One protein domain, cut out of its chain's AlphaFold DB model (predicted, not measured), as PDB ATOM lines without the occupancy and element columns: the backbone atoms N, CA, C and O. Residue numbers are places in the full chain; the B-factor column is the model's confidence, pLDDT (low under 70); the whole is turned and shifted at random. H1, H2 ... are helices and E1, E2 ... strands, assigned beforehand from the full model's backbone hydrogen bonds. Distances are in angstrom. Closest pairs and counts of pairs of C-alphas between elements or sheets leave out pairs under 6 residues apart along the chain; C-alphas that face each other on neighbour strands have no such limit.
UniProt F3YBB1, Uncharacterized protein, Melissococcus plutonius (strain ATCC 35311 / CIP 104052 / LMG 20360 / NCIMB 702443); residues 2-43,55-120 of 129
ATOM      1  N   HIS A   2     -11.384 -32.366   7.707       53.53
ATOM      2  CA  HIS A   2     -10.469 -33.290   8.420       53.53
ATOM      3  C   HIS A   2     -11.116 -34.167   9.513       53.53
ATOM      4  O   HIS A   2     -10.512 -35.153   9.930       53.53
ATOM      5  N   LEU A   3     -12.301 -33.789  10.007       59.12
ATOM      6  CA  LEU A   3     -12.961 -34.454  11.139       59.12
ATOM      7  C   LEU A   3     -13.620 -35.787  10.745       59.12
ATOM      8  O   LEU A   3     -13.681 -36.707  11.559       59.12
ATOM      9  N   ASP A   4     -14.061 -35.888   9.492       75.81
ATOM     10  CA  ASP A   4     -14.759 -37.063   8.966       75.81
ATOM     11  C   ASP A   4     -13.781 -38.246   8.874       75.81
ATOM     12  O   ASP A   4     -14.010 -39.300   9.461       75.81
ATOM     13  N   TYR A   5     -12.582 -37.993   8.337       82.31
ATOM     14  CA  TYR A   5     -11.507 -38.983   8.195       82.31
ATOM     15  C   TYR A   5     -11.050 -39.605   9.517       82.31
ATOM     16  O   TYR A   5     -10.745 -40.795   9.562       82.31
ATOM     17  N   LEU A   6     -11.023 -38.819  10.599       85.56
ATOM     18  CA  LEU A   6     -10.598 -39.315  11.910       85.56
ATOM     19  C   LEU A   6     -11.630 -40.285  12.479       85.56
ATOM     20  O   LEU A   6     -11.278 -41.279  13.114       85.56
ATOM     21  N   THR A   7     -12.904 -39.971  12.266       88.50
ATOM     22  CA  THR A   7     -14.021 -40.802  12.711       88.50
ATOM     23  C   THR A   7     -14.046 -42.103  11.917       88.50
ATOM     24  O   THR A   7     -14.104 -43.176  12.514       88.50
ATOM     25  N   ASP A   8     -13.871 -42.019  10.598       90.06
ATOM     26  CA  ASP A   8     -13.786 -43.183   9.715       90.06
ATOM     27  C   ASP A   8     -12.588 -44.075  10.055       90.06
ATOM     28  O   ASP A   8     -12.728 -45.292  10.155       90.06
ATOM     29  N   ALA A   9     -11.422 -43.484  10.333       89.81
ATOM     30  CA  ALA A   9     -10.231 -44.223  10.742       89.81
ATOM     31  C   ALA A   9     -10.454 -44.977  12.062       89.81
ATOM     32  O   ALA A   9     -10.106 -46.152  12.171       89.81
ATOM     33  N   LYS A  10     -11.072 -44.332  13.061       90.50
ATOM     34  CA  LYS A  10     -11.410 -44.984  14.337       90.50
ATOM     35  C   LYS A  10     -12.388 -46.139  14.146       90.50
ATOM     36  O   LYS A  10     -12.153 -47.221  14.682       90.50
ATOM     37  N   ASN A  11     -13.453 -45.919  13.379       91.00
ATOM     38  CA  ASN A  11     -14.474 -46.932  13.117       91.00
ATOM     39  C   ASN A  11     -13.897 -48.124  12.348       91.00
ATOM     40  O   ASN A  11     -14.173 -49.274  12.692       91.00
ATOM     41  N   PHE A  12     -13.040 -47.854  11.360       91.12
ATOM     42  CA  PHE A  12     -12.360 -48.890  10.596       91.12
ATOM     43  C   PHE A  12     -11.501 -49.781  11.496       91.12
ATOM     44  O   PHE A  12     -11.655 -51.002  11.469       91.12
ATOM     45  N   LEU A  13     -10.650 -49.169  12.329       91.25
ATOM     46  CA  LEU A  13      -9.766 -49.883  13.253       91.25
ATOM     47  C   LEU A  13     -10.537 -50.659  14.324       91.25
ATOM     48  O   LEU A  13     -10.123 -51.756  14.687       91.25
ATOM     49  N   ALA A  14     -11.671 -50.136  14.802       90.56
ATOM     50  CA  ALA A  14     -12.530 -50.841  15.754       90.56
ATOM     51  C   ALA A  14     -13.090 -52.159  15.188       90.56
ATOM     52  O   ALA A  14     -13.363 -53.083  15.949       90.56
ATOM     53  N   GLY A  15     -13.238 -52.252  13.862       88.62
ATOM     54  CA  GLY A  15     -13.657 -53.472  13.171       88.62
ATOM     55  C   GLY A  15     -12.531 -54.473  12.886       88.62
ATOM     56  O   GLY A  15     -12.817 -55.528  12.322       88.62
ATOM     57  N   LEU A  16     -11.274 -54.151  13.217       90.12
ATOM     58  CA  LEU A  16     -10.113 -55.024  13.019       90.12
ATOM     59  C   LEU A  16      -9.701 -55.695  14.330       90.12
ATOM     60  O   LEU A  16      -9.660 -55.066  15.390       90.12
ATOM     61  N   THR A  17      -9.312 -56.963  14.244       89.56
ATOM     62  CA  THR A  17      -8.670 -57.681  15.349       89.56
ATOM     63  C   THR A  17      -7.292 -57.093  15.668       89.56
ATOM     64  O   THR A  17      -6.684 -56.399  14.854       89.56
ATOM     65  N   LYS A  18      -6.750 -57.384  16.858       86.38
ATOM     66  CA  LYS A  18      -5.418 -56.887  17.254       86.38
ATOM     67  C   LYS A  18      -4.305 -57.363  16.316       86.38
ATOM     68  O   LYS A  18      -3.388 -56.596  16.034       86.38
ATOM     69  N   ASP A  19      -4.410 -58.589  15.810       86.06
ATOM     70  CA  ASP A  19      -3.437 -59.145  14.869       86.06
ATOM     71  C   ASP A  19      -3.512 -58.431  13.512       86.06
ATOM     72  O   ASP A  19      -2.487 -58.026  12.965       86.06
ATOM     73  N   GLU A  20      -4.722 -58.179  13.002       88.19
ATOM     74  CA  GLU A  20      -4.929 -57.407  11.770       88.19
ATOM     75  C   GLU A  20      -4.455 -55.958  11.916       88.19
ATOM     76  O   GLU A  20      -3.833 -55.419  11.003       88.19
ATOM     77  N   GLN A  21      -4.688 -55.337  13.076       90.56
ATOM     78  CA  GLN A  21      -4.167 -54.008  13.389       90.56
ATOM     79  C   GLN A  21      -2.633 -53.986  13.395       90.56
ATOM     80  O   GLN A  21      -2.041 -53.043  12.874       90.56
ATOM     81  N   ALA A  22      -1.976 -55.018  13.934       87.44
ATOM     82  CA  ALA A  22      -0.519 -55.123  13.931       87.44
ATOM     83  C   ALA A  22       0.047 -55.313  12.513       87.44
ATOM     84  O   ALA A  22       1.034 -54.668  12.149       87.44
ATOM     85  N   VAL A  23      -0.591 -56.156  11.690       89.56
ATOM     86  CA  VAL A  23      -0.228 -56.332  10.273       89.56
ATOM     87  C   VAL A  23      -0.395 -55.019   9.512       89.56
ATOM     88  O   VAL A  23       0.553 -54.561   8.872       89.56
ATOM     89  N   LEU A  24      -1.555 -54.371   9.652       91.12
ATOM     90  CA  LEU A  24      -1.836 -53.078   9.037       91.12
ATOM     91  C   LEU A  24      -0.809 -52.029   9.474       91.12
ATOM     92  O   LEU A  24      -0.269 -51.321   8.633       91.12
ATOM     93  N   TYR A  25      -0.487 -51.945  10.763       90.44
ATOM     94  CA  TYR A  25       0.491 -50.987  11.272       90.44
ATOM     95  C   TYR A  25       1.870 -51.168  10.628       90.44
ATOM     96  O   TYR A  25       2.454 -50.197  10.148       90.44
ATOM     97  N   ASN A  26       2.364 -52.406  10.549       90.25
ATOM     98  CA  ASN A  26       3.649 -52.707   9.916       90.25
ATOM     99  C   ASN A  26       3.651 -52.359   8.420       90.25
ATOM    100  O   ASN A  26       4.603 -51.751   7.923       90.25
ATOM    101  N   ASP A  27       2.576 -52.696   7.708       89.88
ATOM    102  CA  ASP A  27       2.438 -52.367   6.291       89.88
ATOM    103  C   ASP A  27       2.378 -50.852   6.056       89.88
ATOM    104  O   ASP A  27       3.021 -50.340   5.135       89.88
ATOM    105  N   LEU A  28       1.648 -50.116   6.901       91.06
ATOM    106  CA  LEU A  28       1.547 -48.660   6.815       91.06
ATOM    107  C   LEU A  28       2.868 -47.962   7.167       91.06
ATOM    108  O   LEU A  28       3.187 -46.950   6.545       91.06
ATOM    109  N   LEU A  29       3.665 -48.503   8.095       89.19
ATOM    110  CA  LEU A  29       5.014 -47.999   8.376       89.19
ATOM    111  C   LEU A  29       5.928 -48.147   7.156       89.19
ATOM    112  O   LEU A  29       6.561 -47.177   6.735       89.19
ATOM    113  N   ALA A  30       5.942 -49.329   6.534       86.50
ATOM    114  CA  ALA A  30       6.702 -49.551   5.306       86.50
ATOM    115  C   ALA A  30       6.216 -48.634   4.168       86.50
ATOM    116  O   ALA A  30       7.010 -48.109   3.384       86.50
ATOM    117  N   LEU A  31       4.903 -48.402   4.078       86.94
ATOM    118  CA  LEU A  31       4.309 -47.476   3.117       86.94
ATOM    119  C   LEU A  31       4.753 -46.025   3.365       86.94
ATOM    120  O   LEU A  31       5.053 -45.320   2.401       86.94
ATOM    121  N   GLN A  32       4.817 -45.588   4.624       86.38
ATOM    122  CA  GLN A  32       5.266 -44.250   5.013       86.38
ATOM    123  C   GLN A  32       6.742 -44.015   4.696       86.38
ATOM    124  O   GLN A  32       7.078 -42.980   4.123       86.38
ATOM    125  N   GLU A  33       7.612 -44.980   4.989       82.62
ATOM    126  CA  GLU A  33       9.040 -44.888   4.672       82.62
ATOM    127  C   GLU A  33       9.271 -44.753   3.157       82.62
ATOM    128  O   GLU A  33      10.030 -43.891   2.694       82.62
ATOM    129  N   VAL A  34       8.553 -45.551   2.357       78.38
ATOM    130  CA  VAL A  34       8.592 -45.451   0.892       78.38
ATOM    131  C   VAL A  34       8.042 -44.103   0.427       78.38
ATOM    132  O   VAL A  34       8.636 -43.496  -0.467       78.38
ATOM    133  N   HIS A  35       6.951 -43.611   1.019       78.56
ATOM    134  CA  HIS A  35       6.387 -42.312   0.662       78.56
ATOM    135  C   HIS A  35       7.387 -41.184   0.904       78.56
ATOM    136  O   HIS A  35       7.749 -40.505  -0.051       78.56
ATOM    137  N   GLN A  36       7.936 -41.072   2.113       76.75
ATOM    138  CA  GLN A  36       8.914 -40.039   2.477       76.75
ATOM    139  C   GLN A  36      10.183 -40.099   1.616       76.75
ATOM    140  O   GLN A  36      10.726 -39.072   1.208       76.75
ATOM    141  N   THR A  37      10.641 -41.308   1.274       71.06
ATOM    142  CA  THR A  37      11.818 -41.495   0.411       71.06
ATOM    143  C   THR A  37      11.578 -41.004  -1.023       71.06
ATOM    144  O   THR A  37      12.511 -40.530  -1.677       71.06
ATOM    145  N   ASN A  38      10.347 -41.121  -1.533       68.81
ATOM    146  CA  ASN A  38      10.016 -40.834  -2.932       68.81
ATOM    147  C   ASN A  38       9.319 -39.476  -3.146       68.81
ATOM    148  O   ASN A  38       9.429 -38.918  -4.236       68.81
ATOM    149  N   GLU A  39       8.647 -38.921  -2.134       62.94
ATOM    150  CA  GLU A  39       7.905 -37.650  -2.189       62.94
ATOM    151  C   GLU A  39       8.806 -36.465  -2.575       62.94
ATOM    152  O   GLU A  39       8.402 -35.579  -3.325       62.94
ATOM    153  N   HIS A  40      10.075 -36.494  -2.163       51.47
ATOM    154  CA  HIS A  40      11.031 -35.415  -2.423       51.47
ATOM    155  C   HIS A  40      11.965 -35.655  -3.615       51.47
ATOM    156  O   HIS A  40      12.912 -34.894  -3.823       51.47
ATOM    157  N   ARG A  41      11.764 -36.725  -4.392       48.38
ATOM    158  CA  ARG A  41      12.811 -37.240  -5.281       48.38
ATOM    159  C   ARG A  41      12.286 -37.622  -6.671       48.38
ATOM    160  O   ARG A  41      12.089 -38.786  -7.004       48.38
ATOM    161  N   CYS A  42      12.160 -36.619  -7.543       43.22
ATOM    162  CA  CYS A  42      12.206 -36.835  -8.992       43.22
ATOM    163  C   CYS A  42      13.667 -37.049  -9.407       43.22
ATOM    164  O   CYS A  42      14.406 -36.090  -9.617       43.22
ATOM    165  N   TYR A  43      14.107 -38.298  -9.512       46.78
ATOM    166  CA  TYR A  43      15.455 -38.576 -10.001       46.78
ATOM    167  C   TYR A  43      15.496 -38.633 -11.517       46.78
ATOM    168  O   TYR A  43      14.781 -39.432 -12.120       46.78
ATOM    169  N   LYS A  55      11.932 -49.430 -25.651       48.41
ATOM    170  CA  LYS A  55      10.922 -48.694 -24.872       48.41
ATOM    171  C   LYS A  55      10.184 -49.664 -23.935       48.41
ATOM    172  O   LYS A  55       9.108 -50.134 -24.275       48.41
ATOM    173  N   TYR A  56      10.751 -49.977 -22.774       49.19
ATOM    174  CA  TYR A  56      10.014 -50.639 -21.696       49.19
ATOM    175  C   TYR A  56       9.844 -49.651 -20.547       49.19
ATOM    176  O   TYR A  56      10.755 -49.446 -19.750       49.19
ATOM    177  N   SER A  57       8.672 -49.021 -20.473       53.56
ATOM    178  CA  SER A  57       8.207 -48.408 -19.233       53.56
ATOM    179  C   SER A  57       7.984 -49.535 -18.229       53.56
ATOM    180  O   SER A  57       7.068 -50.344 -18.389       53.56
ATOM    181  N   LYS A  58       8.839 -49.635 -17.212       56.38
ATOM    182  CA  LYS A  58       8.617 -50.584 -16.123       56.38
ATOM    183  C   LYS A  58       7.630 -49.932 -15.159       56.38
ATOM    184  O   LYS A  58       7.998 -49.015 -14.429       56.38
ATOM    185  N   ARG A  59       6.374 -50.380 -15.197       63.38
ATOM    186  CA  ARG A  59       5.355 -50.020 -14.209       63.38
ATOM    187  C   ARG A  59       5.296 -51.129 -13.171       63.38
ATOM    188  O   ARG A  59       5.008 -52.274 -13.511       63.38
ATOM    189  N   ARG A  60       5.607 -50.805 -11.919       69.88
ATOM    190  CA  ARG A  60       5.395 -51.712 -10.788       69.88
ATOM    191  C   ARG A  60       4.261 -51.144  -9.954       69.88
ATOM    192  O   ARG A  60       4.414 -50.089  -9.345       69.88
ATOM    193  N   THR A  61       3.147 -51.859  -9.941       76.38
ATOM    194  CA  THR A  61       2.005 -51.536  -9.093       76.38
ATOM    195  C   THR A  61       1.973 -52.530  -7.942       76.38
ATOM    196  O   THR A  61       2.086 -53.735  -8.168       76.38
ATOM    197  N   ARG A  62       1.852 -52.032  -6.715       82.75
ATOM    198  CA  ARG A  62       1.549 -52.831  -5.528       82.75
ATOM    199  C   ARG A  62       0.205 -52.359  -4.995       82.75
ATOM    200  O   ARG A  62      -0.009 -51.157  -4.870       82.75
ATOM    201  N   SER A  63      -0.693 -53.292  -4.723       86.44
ATOM    202  CA  SER A  63      -1.992 -53.015  -4.115       86.44
ATOM    203  C   SER A  63      -2.067 -53.705  -2.766       86.44
ATOM    204  O   SER A  63      -1.724 -54.882  -2.661       86.44
ATOM    205  N   PHE A  64      -2.530 -52.975  -1.764       87.75
ATOM    206  CA  PHE A  64      -2.894 -53.506  -0.462       87.75
ATOM    207  C   PHE A  64      -4.408 -53.415  -0.340       87.75
ATOM    208  O   PHE A  64      -4.988 -52.394  -0.716       87.75
ATOM    209  N   SER A  65      -5.028 -54.487   0.134       91.19
ATOM    210  CA  SER A  65      -6.458 -54.538   0.407       91.19
ATOM    211  C   SER A  65      -6.651 -55.044   1.821       91.19
ATOM    212  O   SER A  65      -6.076 -56.069   2.193       91.19
ATOM    213  N   TYR A  66      -7.435 -54.300   2.586       91.12
ATOM    214  CA  TYR A  66      -7.831 -54.642   3.938       91.12
ATOM    215  C   TYR A  66      -9.342 -54.520   4.024       91.12
ATOM    216  O   TYR A  66      -9.914 -53.531   3.564       91.12
ATOM    217  N   GLN A  67      -9.975 -55.509   4.638       91.81
ATOM    218  CA  GLN A  67     -11.402 -55.496   4.909       91.81
ATOM    219  C   GLN A  67     -11.606 -55.818   6.384       91.81
ATOM    220  O   GLN A  67     -10.948 -56.713   6.908       91.81
ATOM    221  N   ASN A  68     -12.481 -55.071   7.051       88.69
ATOM    222  CA  ASN A  68     -12.785 -55.287   8.463       88.69
ATOM    223  C   ASN A  68     -14.087 -56.093   8.651       88.69
ATOM    224  O   ASN A  68     -14.810 -56.388   7.692       88.69
ATOM    225  N   ALA A  69     -14.426 -56.411   9.903       87.62
ATOM    226  CA  ALA A  69     -15.655 -57.135  10.238       87.62
ATOM    227  C   ALA A  69     -16.950 -56.365   9.895       87.62
ATOM    228  O   ALA A  69     -18.006 -56.975   9.728       87.62
ATOM    229  N   HIS A  70     -16.882 -55.039   9.753       88.75
ATOM    230  CA  HIS A  70     -18.004 -54.189   9.340       88.75
ATOM    231  C   HIS A  70     -18.180 -54.121   7.817       88.75
ATOM    232  O   HIS A  70     -19.061 -53.418   7.331       88.75
ATOM    233  N   SER A  71     -17.387 -54.888   7.059       88.00
ATOM    234  CA  SER A  71     -17.316 -54.819   5.596       88.00
ATOM    235  C   SER A  71     -16.820 -53.477   5.053       88.00
ATOM    236  O   SER A  71     -17.009 -53.202   3.868       88.00
ATOM    237  N   ASP A  72     -16.152 -52.672   5.882       90.31
ATOM    238  CA  ASP A  72     -15.403 -51.523   5.397       90.31
ATOM    239  C   ASP A  72     -14.145 -52.003   4.676       90.31
ATOM    240  O   ASP A  72     -13.445 -52.906   5.147       90.31
ATOM    241  N   GLU A  73     -13.838 -51.367   3.552       91.94
ATOM    242  CA  GLU A  73     -12.720 -51.721   2.687       91.94
ATOM    243  C   GLU A  73     -11.727 -50.560   2.580       91.94
ATOM    244  O   GLU A  73     -12.082 -49.442   2.195       91.94
ATOM    245  N   LEU A  74     -10.459 -50.850   2.864       92.12
ATOM    246  CA  LEU A  74      -9.326 -49.964   2.640       92.12
ATOM    247  C   LEU A  74      -8.447 -50.534   1.525       92.12
ATOM    248  O   LEU A  74      -7.805 -51.573   1.679       92.12
ATOM    249  N   LEU A  75      -8.371 -49.805   0.416       89.69
ATOM    250  CA  LEU A  75      -7.520 -50.118  -0.725       89.69
ATOM    251  C   LEU A  75      -6.422 -49.071  -0.856       89.69
ATOM    252  O   LEU A  75      -6.686 -47.871  -0.942       89.69
ATOM    253  N   ILE A  76      -5.177 -49.527  -0.937       89.62
ATOM    254  CA  ILE A  76      -4.023 -48.658  -1.150       89.62
ATOM    255  C   ILE A  76      -3.282 -49.116  -2.396       89.62
ATOM    256  O   ILE A  76      -2.747 -50.222  -2.452       89.62
ATOM    257  N   TYR A  77      -3.207 -48.243  -3.394       85.56
ATOM    258  CA  TYR A  77      -2.446 -48.469  -4.613       85.56
ATOM    259  C   TYR A  77      -1.158 -47.665  -4.575       85.56
ATOM    260  O   TYR A  77      -1.174 -46.438  -4.529       85.56
ATOM    261  N   GLN A  78      -0.033 -48.361  -4.667       83.88
ATOM    262  CA  GLN A  78       1.273 -47.773  -4.913       83.88
ATOM    263  C   GLN A  78       1.662 -48.031  -6.361       83.88
ATOM    264  O   GLN A  78       1.787 -49.179  -6.791       83.88
ATOM    265  N   THR A  79       1.881 -46.963  -7.117       79.00
ATOM    266  CA  THR A  79       2.355 -47.040  -8.496       79.00
ATOM    267  C   THR A  79       3.748 -46.429  -8.582       79.00
ATOM    268  O   THR A  79       3.942 -45.253  -8.279       79.00
ATOM    269  N   HIS A  80       4.714 -47.233  -9.026       74.31
ATOM    270  CA  HIS A  80       6.032 -46.773  -9.450       74.31
ATOM    271  C   HIS A  80       6.117 -46.856 -10.972       74.31
ATOM    272  O   HIS A  80       6.047 -47.946 -11.550       74.31
ATOM    273  N   GLU A  81       6.300 -45.711 -11.617       69.12
ATOM    274  CA  GLU A  81       6.531 -45.623 -13.055       69.12
ATOM    275  C   GLU A  81       7.961 -45.184 -13.327       69.12
ATOM    276  O   GLU A  81       8.388 -44.121 -12.885       69.12
ATOM    277  N   GLN A  82       8.694 -45.996 -14.085       64.69
ATOM    278  CA  GLN A  82      10.007 -45.638 -14.602       64.69
ATOM    279  C   GLN A  82       9.886 -45.309 -16.096       64.69
ATOM    280  O   GLN A  82       9.810 -46.206 -16.940       64.69
ATOM    281  N   HIS A  83       9.865 -44.017 -16.428       59.56
ATOM    282  CA  HIS A  83       9.798 -43.507 -17.801       59.56
ATOM    283  C   HIS A  83      11.138 -42.915 -18.227       59.56
ATOM    284  O   HIS A  83      11.395 -41.776 -17.873       59.56
ATOM    285  N   PHE A  84      11.934 -43.657 -19.014       52.47
ATOM    286  CA  PHE A  84      13.202 -43.324 -19.717       52.47
ATOM    287  C   PHE A  84      14.308 -42.581 -18.926       52.47
ATOM    288  O   PHE A  84      15.469 -42.956 -19.029       52.47
ATOM    289  N   LEU A  85      13.973 -41.580 -18.117       53.97
ATOM    290  CA  LEU A  85      14.824 -40.827 -17.200       53.97
ATOM    291  C   LEU A  85      14.103 -40.409 -15.901       53.97
ATOM    292  O   LEU A  85      14.784 -39.947 -15.004       53.97
ATOM    293  N   LYS A  86      12.774 -40.540 -15.777       59.72
ATOM    294  CA  LYS A  86      11.970 -40.042 -14.650       59.72
ATOM    295  C   LYS A  86      11.291 -41.194 -13.916       59.72
ATOM    296  O   LYS A  86      10.554 -41.969 -14.524       59.72
ATOM    297  N   ASN A  87      11.525 -41.266 -12.610       62.31
ATOM    298  CA  ASN A  87      10.742 -42.101 -11.710       62.31
ATOM    299  C   ASN A  87       9.591 -41.266 -11.149       62.31
ATOM    300  O   ASN A  87       9.830 -40.240 -10.516       62.31
ATOM    301  N   THR A  88       8.358 -41.700 -11.391       68.06
ATOM    302  CA  THR A  88       7.161 -41.116 -10.784       68.06
ATOM    303  C   THR A  88       6.631 -42.097  -9.752       68.06
ATOM    304  O   THR A  88       6.376 -43.263 -10.064       68.06
ATOM    305  N   TYR A  89       6.477 -41.622  -8.522       76.50
ATOM    306  CA  TYR A  89       5.816 -42.354  -7.454       76.50
ATOM    307  C   TYR A  89       4.448 -41.739  -7.192       76.50
ATOM    308  O   TYR A  89       4.326 -40.522  -7.050       76.50
ATOM    309  N   HIS A  90       3.418 -42.578  -7.137       80.19
ATOM    310  CA  HIS A  90       2.064 -42.146  -6.831       80.19
ATOM    311  C   HIS A  90       1.392 -43.134  -5.880       80.19
ATOM    312  O   HIS A  90       1.436 -44.345  -6.108       80.19
ATOM    313  N   ILE A  91       0.745 -42.603  -4.840       84.19
ATOM    314  CA  ILE A  91      -0.112 -43.364  -3.930       84.19
ATOM    315  C   ILE A  91      -1.557 -42.930  -4.150       84.19
ATOM    316  O   ILE A  91      -1.850 -41.736  -4.218       84.19
ATOM    317  N   GLN A  92      -2.457 -43.902  -4.221       87.88
ATOM    318  CA  GLN A  92      -3.897 -43.679  -4.189       87.88
ATOM    319  C   GLN A  92      -4.488 -44.479  -3.043       87.88
ATOM    320  O   GLN A  92      -4.191 -45.662  -2.900       87.88
ATOM    321  N   ILE A  93      -5.320 -43.826  -2.241       88.75
ATOM    322  CA  ILE A  93      -5.996 -44.442  -1.106       88.75
ATOM    323  C   ILE A  93      -7.485 -44.369  -1.382       88.75
ATOM    324  O   ILE A  93      -8.002 -43.310  -1.751       88.75
ATOM    325  N   PHE A  94      -8.155 -45.497  -1.217       89.69
ATOM    326  CA  PHE A  94      -9.595 -45.591  -1.293       89.69
ATOM    327  C   PHE A  94     -10.122 -46.229  -0.018       89.69
ATOM    328  O   PHE A  94      -9.635 -47.275   0.399       89.69
ATOM    329  N   PHE A  95     -11.125 -45.598   0.571       90.06
ATOM    330  CA  PHE A  95     -11.879 -46.123   1.694       90.06
ATOM    331  C   PHE A  95     -13.338 -46.238   1.264       90.06
ATOM    332  O   PHE A  95     -13.910 -45.263   0.774       90.06
ATOM    333  N   ASN A  96     -13.923 -47.435   1.342       90.69
ATOM    334  CA  ASN A  96     -15.294 -47.706   0.898       90.69
ATOM    335  C   ASN A  96     -15.590 -47.164  -0.515       90.69
ATOM    336  O   ASN A  96     -16.604 -46.512  -0.768       90.69
ATOM    337  N   LYS A  97     -14.664 -47.422  -1.454       86.62
ATOM    338  CA  LYS A  97     -14.685 -46.963  -2.863       86.62
ATOM    339  C   LYS A  97     -14.591 -45.445  -3.063       86.62
ATOM    340  O   LYS A  97     -14.612 -44.978  -4.201       86.62
ATOM    341  N   GLN A  98     -14.438 -44.669  -1.996       88.31
ATOM    342  CA  GLN A  98     -14.216 -43.229  -2.059       88.31
ATOM    343  C   GLN A  98     -12.728 -42.919  -1.945       88.31
ATOM    344  O   GLN A  98     -12.004 -43.572  -1.204       88.31
ATOM    345  N   LYS A  99     -12.250 -41.918  -2.686       87.94
ATOM    346  CA  LYS A  99     -10.833 -41.538  -2.685       87.94
ATOM    347  C   LYS A  99     -10.508 -40.677  -1.467       87.94
ATOM    348  O   LYS A  99     -11.149 -39.650  -1.263       87.94
ATOM    349  N   TYR A 100      -9.486 -41.067  -0.714       86.31
ATOM    350  CA  TYR A 100      -9.042 -40.376   0.496       86.31
ATOM    351  C   TYR A 100      -7.637 -39.778   0.303       86.31
ATOM    352  O   TYR A 100      -6.841 -40.300  -0.490       86.31
ATOM    353  N   PRO A 101      -7.321 -38.660   0.982       87.56
ATOM    354  CA  PRO A 101      -5.977 -38.095   0.988       87.56
ATOM    355  C   PRO A 101      -5.012 -38.954   1.818       87.56
ATOM    356  O   PRO A 101      -5.429 -39.770   2.641       87.56
ATOM    357  N   TYR A 102      -3.706 -38.729   1.643       86.50
ATOM    358  CA  TYR A 102      -2.669 -39.414   2.424       86.50
ATOM    359  C   TYR A 102      -2.780 -39.155   3.936       86.50
ATOM    360  O   TYR A 102      -2.431 -40.025   4.731       86.50
ATOM    361  N   ASP A 103      -3.374 -38.028   4.338       87.44
ATOM    362  CA  ASP A 103      -3.661 -37.709   5.741       87.44
ATOM    363  C   ASP A 103      -4.474 -38.796   6.455       87.44
ATOM    364  O   ASP A 103      -4.312 -38.993   7.657       87.44
ATOM    365  N   PHE A 104      -5.301 -39.555   5.728       87.81
ATOM    366  CA  PHE A 104      -6.019 -40.698   6.290       87.81
ATOM    367  C   PHE A 104      -5.066 -41.797   6.787       87.81
ATOM    368  O   PHE A 104      -5.247 -42.339   7.875       87.81
ATOM    369  N   ILE A 105      -3.994 -42.079   6.038       90.31
ATOM    370  CA  ILE A 105      -2.952 -43.037   6.443       90.31
ATOM    371  C   ILE A 105      -2.192 -42.527   7.665       90.31
ATOM    372  O   ILE A 105      -1.906 -43.299   8.580       90.31
ATOM    373  N   VAL A 106      -1.903 -41.225   7.712       89.50
ATOM    374  CA  VAL A 106      -1.261 -40.597   8.875       89.50
ATOM    375  C   VAL A 106      -2.134 -40.762  10.122       89.50
ATOM    376  O   VAL A 106      -1.625 -41.135  11.178       89.50
ATOM    377  N   GLN A 107      -3.447 -40.551  10.007       90.69
ATOM    378  CA  GLN A 107      -4.380 -40.740  11.120       90.69
ATOM    379  C   GLN A 107      -4.453 -42.201  11.583       90.69
ATOM    380  O   GLN A 107      -4.380 -42.450  12.787       90.69
ATOM    381  N   LEU A 108      -4.521 -43.166  10.657       92.12
ATOM    382  CA  LEU A 108      -4.476 -44.595  10.991       92.12
ATOM    383  C   LEU A 108      -3.195 -44.961  11.751       92.12
ATOM    384  O   LEU A 108      -3.265 -45.639  12.773       92.12
ATOM    385  N   LEU A 109      -2.035 -44.471  11.302       91.69
ATOM    386  CA  LEU A 109      -0.751 -44.708  11.964       91.69
ATOM    387  C   LEU A 109      -0.705 -44.138  13.386       91.69
ATOM    388  O   LEU A 109      -0.214 -44.807  14.295       91.69
ATOM    389  N   VAL A 110      -1.221 -42.922  13.594       90.56
ATOM    390  CA  VAL A 110      -1.281 -42.302  14.929       90.56
ATOM    391  C   VAL A 110      -2.162 -43.122  15.870       90.56
ATOM    392  O   VAL A 110      -1.736 -43.419  16.986       90.56
ATOM    393  N   LEU A 111      -3.353 -43.521  15.414       90.38
ATOM    394  CA  LEU A 111      -4.295 -44.307  16.214       90.38
ATOM    395  C   LEU A 111      -3.739 -45.700  16.540       90.38
ATOM    396  O   LEU A 111      -3.740 -46.104  17.697       90.38
ATOM    397  N   LEU A 112      -3.187 -46.407  15.550       90.19
ATOM    398  CA  LEU A 112      -2.568 -47.724  15.749       90.19
ATOM    399  C   LEU A 112      -1.394 -47.657  16.732       90.19
ATOM    400  O   LEU A 112      -1.276 -48.505  17.616       90.19
ATOM    401  N   LYS A 113      -0.555 -46.620  16.634       89.12
ATOM    402  CA  LYS A 113       0.553 -46.407  17.571       89.12
ATOM    403  C   LYS A 113       0.057 -46.207  19.005       89.12
ATOM    404  O   LYS A 113       0.679 -46.743  19.923       89.12
ATOM    405  N   GLN A 114      -1.031 -45.461  19.205       86.50
ATOM    406  CA  GLN A 114      -1.639 -45.266  20.527       86.50
ATOM    407  C   GLN A 114      -2.128 -46.598  21.103       86.50
ATOM    408  O   GLN A 114      -1.681 -46.983  22.182       86.50
ATOM    409  N   THR A 115      -2.912 -47.356  20.334       81.81
ATOM    410  CA  THR A 115      -3.443 -48.665  20.749       81.81
ATOM    411  C   THR A 115      -2.335 -49.662  21.112       81.81
ATOM    412  O   THR A 115      -2.419 -50.364  22.121       81.81
ATOM    413  N   ILE A 116      -1.262 -49.718  20.314       78.19
ATOM    414  CA  ILE A 116      -0.120 -50.611  20.566       78.19
ATOM    415  C   ILE A 116       0.646 -50.172  21.822       78.19
ATOM    416  O   ILE A 116       0.969 -51.006  22.668       78.19
ATOM    417  N   THR A 117       0.899 -48.872  21.990       74.06
ATOM    418  CA  THR A 117       1.618 -48.347  23.163       74.06
ATOM    419  C   THR A 117       0.836 -48.597  24.457       74.06
ATOM    420  O   THR A 117       1.417 -49.039  25.444       74.06
ATOM    421  N   GLU A 118      -0.483 -48.397  24.449       67.44
ATOM    422  CA  GLU A 118      -1.357 -48.663  25.600       67.44
ATOM    423  C   GLU A 118      -1.334 -50.141  26.017       67.44
ATOM    424  O   GLU A 118      -1.303 -50.453  27.208       67.44
ATOM    425  N   SER A 119      -1.251 -51.065  25.054       61.78
ATOM    426  CA  SER A 119      -1.148 -52.498  25.351       61.78
ATOM    427  C   SER A 119       0.174 -52.913  26.017       61.78
ATOM    428  O   SER A 119       0.189 -53.888  26.765       61.78
ATOM    429  N   MET A 120       1.262 -52.155  25.823       57.72
ATOM    430  CA  MET A 120       2.555 -52.404  26.482       57.72
ATOM    431  C   MET A 120       2.615 -51.892  27.930       57.72
ATOM    432  O   MET A 120       3.400 -52.410  28.721       57.72
TER     433      MET A 120
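What this domain is: This is residues 2 to 43 and 55 to 120 of the 129 residues of an uncharacterized protein of Melissococcus plutonius (strain ATCC 35311 / CIP 104052 / LMG 20360 / NCIMB 702443) (UniProt F3YBB1). Picture a long, twisted slab of three long strands, E1, E2 and E3, with the short E4 at one edge; the slab has helices over one face, and its other face is bare. H2 runs lengthwise over E1, E2 and E3, H1 crosses over one end of the sheet, and H3 packs on both helices, coming near the sheet with its residues 103 to 105. The printed part has 108 residues, with three named helices and four named strands in the order H1, H2, E1, E2, E3, E4, H3; the class is mixed, helices and strands, and the sheet, in the order E1, E2, E3, E4, is antiparallel throughout. It is only just compact, close to loose, with a radius of gyration of the C-alphas of 15.3 A, and its elongated outline spans 49 by 29 by 26 A.

Where its parts are: Find C-alpha 2 at (-10.469, -33.290, 8.420); from there the helix H1 runs through residues 2 to 14, 19.1 A from first to last C-alpha. The longest helix, H2, takes residues 18 to 39 and measures 30.4 A. Past the cut, look for C-alpha 58 at (8.617, -50.584, -16.123), where strand E1 begins; it holds residues 58 to 67 over 29.4 A. Strand E2, residues 73 to 83, covers 31.5 A, and strand E3, residues 86 to 95, covers 29.5 A. Strand E4 is short, residues 98 to 100. Helix H3, residues 103 to 120, runs 26.2 A and ends at C-alpha 120, (2.555, -52.404, 26.482).

How they stand to each other: Start with the sheet, a meander, each strand the antiparallel neighbour of the one before. E1 and E2 form a hairpin, their directions 173 degrees apart; look at N 64 and O 76, 2.8 A, within hydrogen-bond range. E2 and E3 form the next hairpin, at 170 degrees, with N 77 and O 92 within range at 2.8 A. E3 and E4 form a third, at 123 degrees, where you find N 95 and O 98 at 2.8 A. The edge strands E1 and E4 are apart. H1 and H2 lie on the same face, making two layers, helices on one face of a sheet. H2 has a height over the sheet of 10.4 A and lies over E1, E2 and E3; at 29 degrees to E1 on the local plane, it only just runs along the strands. Its closest C-alphas to E3 are those of Asn 38 and Tyr 89, 6.4 A apart. H1, also at a height of 10.4 A, lies only just over E2 and E3, with 3 of its C-alphas on each, and runs across the strands, at 63 degrees to E2 on the local plane. H3 only grazes the sheet, with residues 103 to 105. With residues 104 to 112 alone it touches H1, the same way at a steep tilt of 44 degrees, the closest C-alphas being those of Ala 9 and Leu 108, 5.8 A. With residues 105 to 113 alone it touches H2, opposite ways at a steep tilt of 46 degrees, the closest C-alphas being those of Tyr 25 and Leu 112, 6.3 A. H1 and H2 are close but not clearly touching, with the C-alphas of Leu 13 and Gln 21 closest at 7.0 A. In H2 and H3 every O i to N i+4 pair is within hydrogen-bond range; in H1, 8 of 9 are.

The domain as a whole: The two C-alphas farthest apart are those of Lys 55 and Met 120, 52.2 A. Residues 44 to 54 are not printed, and C-alphas 43 and 55 stand 18.5 A apart across the cut. Of the links that are printed whole, each is tight. The mean pLDDT of the printed part is 80.2; look for values under 70 at residues 2 to 3, 38 to 43, 55 to 60, 81 to 88 and 118 to 120.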